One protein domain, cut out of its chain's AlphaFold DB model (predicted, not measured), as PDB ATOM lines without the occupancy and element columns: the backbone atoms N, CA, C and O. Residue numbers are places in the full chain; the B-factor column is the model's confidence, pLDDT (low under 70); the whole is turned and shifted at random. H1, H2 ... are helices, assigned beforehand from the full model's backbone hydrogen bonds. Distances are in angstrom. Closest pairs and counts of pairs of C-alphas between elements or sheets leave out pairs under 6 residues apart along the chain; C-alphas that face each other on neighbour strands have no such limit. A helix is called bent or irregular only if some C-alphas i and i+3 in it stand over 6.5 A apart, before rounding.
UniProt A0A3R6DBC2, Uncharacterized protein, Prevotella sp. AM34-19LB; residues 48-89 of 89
ATOM      1  N   ILE A  48     -20.180  26.946  34.968       55.44
ATOM      2  CA  ILE A  48     -18.866  26.325  34.761       55.44
ATOM      3  C   ILE A  48     -19.038  25.005  34.000       55.44
ATOM      4  O   ILE A  48     -18.415  24.822  32.962       55.44
ATOM      5  N   ASN A  49     -19.971  24.141  34.388       58.31
ATOM      6  CA  ASN A  49     -20.161  22.847  33.727       58.31
ATOM      7  C   ASN A  49     -20.777  22.935  32.312       58.31
ATOM      8  O   ASN A  49     -20.672  21.977  31.547       58.31
ATOM      9  N   GLN A  50     -21.360  24.079  31.925       64.62
ATOM     10  CA  GLN A  50     -21.840  24.336  30.554       64.62
ATOM     11  C   GLN A  50     -20.790  24.993  29.646       64.62
ATOM     12  O   GLN A  50     -20.942  24.991  28.420       64.62
ATOM     13  N   LEU A  51     -19.724  25.567  30.209       67.50
ATOM     14  CA  LEU A  51     -18.647  26.157  29.420       67.50
ATOM     15  C   LEU A  51     -17.758  25.040  28.878       67.50
ATOM     16  O   LEU A  51     -17.251  24.200  29.620       67.50
ATOM     17  N   SER A  52     -17.519  25.043  27.564       79.56
ATOM     18  CA  SER A  52     -16.541  24.122  26.993       79.56
ATOM     19  C   SER A  52     -15.162  24.366  27.634       79.56
ATOM     20  O   SER A  52     -14.822  25.512  27.951       79.56
ATOM     21  N   PRO A  53     -14.319  23.327  27.790       77.31
ATOM     22  CA  PRO A  53     -12.965  23.492  28.327       77.31
ATOM     23  C   PRO A  53     -12.132  24.542  27.569       77.31
ATOM     24  O   PRO A  53     -11.294  25.229  28.152       77.31
ATOM     25  N   GLU A  54     -12.385  24.698  26.268       82.50
ATOM     26  CA  GLU A  54     -11.774  25.725  25.421       82.50
ATOM     27  C   GLU A  54     -12.219  27.133  25.827       82.50
ATOM     28  O   GLU A  54     -11.385  28.024  25.973       82.50
ATOM     29  N   LEU A  55     -13.514  27.325  26.083       82.19
ATOM     30  CA  LEU A  55     -14.055  28.610  26.505       82.19
ATOM     31  C   LEU A  55     -13.583  28.990  27.913       82.19
ATOM     32  O   LEU A  55     -13.223  30.142  28.138       82.19
ATOM     33  N   MET A  56     -13.489  28.033  28.842       83.69
ATOM     34  CA  MET A  56     -12.880  28.278  30.157       83.69
ATOM     35  C   MET A  56     -11.432  28.748  30.048       83.69
ATOM     36  O   MET A  56     -11.025  29.680  30.742       83.69
ATOM     37  N   LYS A  57     -10.649  28.107  29.175       86.56
ATOM     38  CA  LYS A  57      -9.250  28.470  28.956       86.56
ATOM     39  C   LYS A  57      -9.133  29.891  28.407       86.56
ATOM     40  O   LYS A  57      -8.354  30.676  28.940       86.56
ATOM     41  N   GLU A  58      -9.925  30.237  27.396       87.56
ATOM     42  CA  GLU A  58      -9.943  31.589  26.824       87.56
ATOM     43  C   GLU A  58     -10.384  32.642  27.851       87.56
ATOM     44  O   GLU A  58      -9.768  33.703  27.953       87.56
ATOM     45  N   LEU A  59     -11.392  32.340  28.677       84.88
ATOM     46  CA  LEU A  59     -11.842  33.224  29.757       84.88
ATOM     47  C   LEU A  59     -10.756  33.439  30.815       84.88
ATOM     48  O   LEU A  59     -10.520  34.572  31.236       84.88
ATOM     49  N   ALA A  60     -10.054  32.377  31.215       85.38
ATOM     50  CA  ALA A  60      -8.945  32.467  32.156       85.38
ATOM     51  C   ALA A  60      -7.772  33.278  31.575       85.38
ATOM     52  O   ALA A  60      -7.211  34.143  32.254       85.38
ATOM     53  N   GLU A  61      -7.420  33.054  30.306       88.12
ATOM     54  CA  GLU A  61      -6.388  33.829  29.615       88.12
ATOM     55  C   GLU A  61      -6.768  35.307  29.484       88.12
ATOM     56  O   GLU A  61      -5.922  36.184  29.684       88.12
ATOM     57  N   TYR A  62      -8.033  35.594  29.173       85.88
ATOM     58  CA  TYR A  62      -8.563  36.950  29.099       85.88
ATOM     59  C   TYR A  62      -8.500  37.648  30.459       85.88
ATOM     60  O   TYR A  62      -7.932  38.735  30.559       85.88
ATOM     61  N   ALA A  63      -8.978  37.001  31.525       84.38
ATOM     62  CA  ALA A  63      -8.936  37.546  32.880       84.38
ATOM     63  C   ALA A  63      -7.501  37.887  33.321       84.38
ATOM     64  O   ALA A  63      -7.249  38.965  33.860       84.38
ATOM     65  N   VAL A  64      -6.528  37.018  33.024       85.12
ATOM     66  CA  VAL A  64      -5.110  37.273  33.328       85.12
ATOM     67  C   VAL A  64      -4.544  38.431  32.497       85.12
ATOM     68  O   VAL A  64      -3.768  39.236  33.022       85.12
ATOM     69  N   LYS A  65      -4.910  38.546  31.212       89.69
ATOM     70  CA  LYS A  65      -4.495  39.668  30.346       89.69
ATOM     71  C   LYS A  65      -5.046  41.001  30.856       89.69
ATOM     72  O   LYS A  65      -4.280  41.956  30.969       89.69
ATOM     73  N   GLU A  66      -6.327  41.054  31.210       85.62
ATOM     74  CA  GLU A  66      -6.972  42.253  31.757       85.62
ATOM     75  C   GLU A  66      -6.393  42.645  33.121       85.62
ATOM     76  O   GLU A  66      -6.123  43.825  33.363       85.62
ATOM     77  N   HIS A  67      -6.106  41.661  33.978       82.62
ATOM     78  CA  HIS A  67      -5.473  41.895  35.274       82.62
ATOM     79  C   HIS A  67      -4.079  42.507  35.115       82.62
ATOM     80  O   HIS A  67      -3.770  43.528  35.726       82.62
ATOM     81  N   ARG A  68      -3.249  41.942  34.227       84.19
ATOM     82  CA  ARG A  68      -1.911  42.482  33.918       84.19
ATOM     83  C   ARG A  68      -1.959  43.865  33.278       84.19
ATOM     84  O   ARG A  68      -1.037  44.650  33.464       84.19
ATOM     85  N   ALA A  69      -3.014  44.157  32.526       87.44
ATOM     86  CA  ALA A  69      -3.231  45.467  31.937       87.44
ATOM     87  C   ALA A  69      -3.799  46.500  32.929       87.44
ATOM     88  O   ALA A  69      -4.012  47.646  32.536       87.44
ATOM     89  N   GLY A  70      -4.065  46.111  34.184       83.38
ATOM     90  CA  GLY A  70      -4.640  46.986  35.207       83.38
ATOM     91  C   GLY A  70      -6.093  47.379  34.932       83.38
ATOM     92  O   GLY A  70      -6.554  48.393  35.446       83.38
ATOM     93  N   ARG A  71      -6.803  46.612  34.094       80.62
ATOM     94  CA  ARG A  71      -8.202  46.868  33.711       80.62
ATOM     95  C   ARG A  71      -9.213  46.101  34.560       80.62
ATOM     96  O   ARG A  71     -10.407  46.370  34.470       80.62
ATOM     97  N   CYS A  72      -8.755  45.167  35.394       82.19
ATOM     98  CA  CYS A  72      -9.618  44.534  36.383       82.19
ATOM     99  C   CYS A  72     -10.019  45.544  37.457       82.19
ATOM    100  O   CYS A  72      -9.163  46.174  38.075       82.19
ATOM    101  N   LEU A  73     -11.323  45.639  37.696       81.62
ATOM    102  CA  LEU A  73     -11.861  46.400  38.810       81.62
ATOM    103  C   LEU A  73     -11.569  45.655  40.116       81.62
ATOM    104  O   LEU A  73     -11.761  44.441  40.205       81.62
ATOM    105  N   THR A  74     -11.104  46.378  41.130       79.81
ATOM    106  CA  THR A  74     -11.054  45.851  42.495       79.81
ATOM    107  C   THR A  74     -12.470  45.704  43.042       79.81
ATOM    108  O   THR A  74     -13.399  46.362  42.571       79.81
ATOM    109  N   GLN A  75     -12.638  44.874  44.071       75.62
ATOM    110  CA  GLN A  75     -13.921  44.729  44.759       75.62
ATOM    111  C   GLN A  75     -14.500  46.092  45.177       75.62
ATOM    112  O   GLN A  75     -15.661  46.369  44.909       75.62
ATOM    113  N   GLU A  76     -13.667  46.977  45.722       82.38
ATOM    114  CA  GLU A  76     -14.060  48.333  46.122       82.38
ATOM    115  C   GLU A  76     -14.541  49.188  44.933       82.38
ATOM    116  O   GLU A  76     -15.509  49.935  45.048       82.38
ATOM    117  N   GLN A  77     -13.911  49.057  43.758       82.00
ATOM    118  CA  GLN A  77     -14.354  49.751  42.543       82.00
ATOM    119  C   GLN A  77     -15.683  49.199  42.024       82.00
ATOM    120  O   GLN A  77     -16.527  49.973  41.577       82.00
ATOM    121  N   VAL A  78     -15.881  47.883  42.107       83.25
ATOM    122  CA  VAL A  78     -17.147  47.237  41.737       83.25
ATOM    123  C   VAL A  78     -18.264  47.684  42.676       83.25
ATOM    124  O   VAL A  78     -19.306  48.132  42.204       83.25
ATOM    125  N   GLU A  79     -18.042  47.623  43.988       82.75
ATOM    126  CA  GLU A  79     -19.008  48.052  45.005       82.75
ATOM    127  C   GLU A  79     -19.389  49.518  44.814       82.75
ATOM    128  O   GLU A  79     -20.574  49.844  44.769       82.75
ATOM    129  N   LYS A  80     -18.401  50.389  44.585       85.56
ATOM    130  CA  LYS A  80     -18.646  51.804  44.319       85.56
ATOM    131  C   LYS A  80     -19.462  52.026  43.044       85.56
ATOM    132  O   LYS A  80     -20.426  52.782  43.079       85.56
ATOM    133  N   SER A  81     -19.134  51.353  41.938       82.81
ATOM    134  CA  SER A  81     -19.906  51.468  40.692       82.81
ATOM    135  C   SER A  81     -21.338  50.947  40.833       82.81
ATOM    136  O   SER A  81     -22.255  51.520  40.247       82.81
ATOM    137  N   VAL A  82     -21.554  49.892  41.624       85.56
ATOM    138  CA  VAL A  82     -22.897  49.370  41.916       85.56
ATOM    139  C   VAL A  82     -23.676  50.349  42.792       85.56
ATOM    140  O   VAL A  82     -24.826  50.647  42.481       85.56
ATOM    141  N   MET A  83     -23.061  50.891  43.843       85.56
ATOM    142  CA  MET A  83     -23.688  51.898  44.704       85.56
ATOM    143  C   MET A  83     -24.060  53.161  43.913       85.56
ATOM    144  O   MET A  83     -25.204  53.606  43.990       85.56
ATOM    145  N   GLU A  84     -23.153  53.670  43.072       87.62
ATOM    146  CA  GLU A  84     -23.403  54.818  42.190       87.62
ATOM    147  C   GLU A  84     -24.546  54.543  41.197       87.62
ATOM    148  O   GLU A  84     -25.435  55.380  41.035       87.62
ATOM    149  N   ALA A  85     -24.582  53.360  40.571       84.88
ATOM    150  CA  ALA A  85     -25.650  52.976  39.643       84.88
ATOM    151  C   ALA A  85     -27.017  52.812  40.332       84.88
ATOM    152  O   ALA A  85     -28.054  53.086  39.727       84.88
ATOM    153  N   MET A  86     -27.020  52.390  41.598       86.75
ATOM    154  CA  MET A  86     -28.224  52.236  42.421       86.75
ATOM    155  C   MET A  86     -28.662  53.552  43.088       86.75
ATOM    156  O   MET A  86     -29.698  53.588  43.754       86.75
ATOM    157  N   GLY A  87     -27.902  54.639  42.905       81.38
ATOM    158  CA  GLY A  87     -28.175  55.945  43.508       81.38
ATOM    159  C   GLY A  87     -27.943  55.981  45.020       81.38
ATOM    160  O   GLY A  87     -28.540  56.804  45.715       81.38
ATOM    161  N   TRP A  88     -27.125  55.068  45.541       74.31
ATOM    162  CA  TRP A  88     -26.751  55.002  46.950       74.31
ATOM    163  C   TRP A  88     -25.464  55.807  47.122       74.31
ATOM    164  O   TRP A  88     -24.413  55.411  46.624       74.31
ATOM    165  N   ASN A  89     -25.582  56.974  47.755       62.62
ATOM    166  CA  ASN A  89     -24.508  57.955  47.921       62.62
ATOM    167  C   ASN A  89     -23.972  57.936  49.352       62.62
ATOM    168  O   ASN A  89     -24.820  57.959  50.276       62.62
TER     169      ASN A  89
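Overview. This is residues 48 to 89 of the 89 residues of an uncharacterized protein of Prevotella sp. AM34-19LB (UniProt A0A3R6DBC2). Two helices, H1 and then the shorter H2, make a wide open V, with the six-residue link 69 to 74 at its corner and no contact between the two arms. The tail of residues 48 to 52 folds back beside the beginning of H1, and residues 86 to 89 follow H2 at the other end. The printed part has 42 residues with two named helices and no named strand, and its class is all helix. It is extended, with a radius of gyration of the C-alphas of 14.4 A, and flat, spanning 41 by 26 by 11 A.

Along the chain. Begin at C-alpha 48, at (-18.866, 26.325, 34.761), and go on to Pro 53 at (-12.965, 23.492, 28.327), where H1, residues 53 to 68, begins. From there y rises to 42.482 at C-alpha 68, and the helix measures 22.7 A from first to last C-alpha. Find C-alpha 75 at (-13.921, 44.729, 44.759); there H2, residues 75 to 85, begins, and it runs 15.2 A to C-alpha 85 at (-25.650, 52.976, 39.643).

Arrangement. H1 and H2 are apart, with no C-alpha of the one within 8 A of the other. The link between them is short, with 6 residues. Look along the backbones of H1 and H2: in both, every O i to N i+4 pair is within hydrogen-bond range. Neither helix is bent.

Size, cuts and confidence. Look for the two C-alphas farthest apart at Glu 54 and Asn 89, 41.3 A from each other. The printed part has no cut and ends at the chain's last residue, Asn 89. In the B-factor column you will find a mean pLDDT of the printed part of 80.9, with residues 48 to 51 and residue 89 under 70.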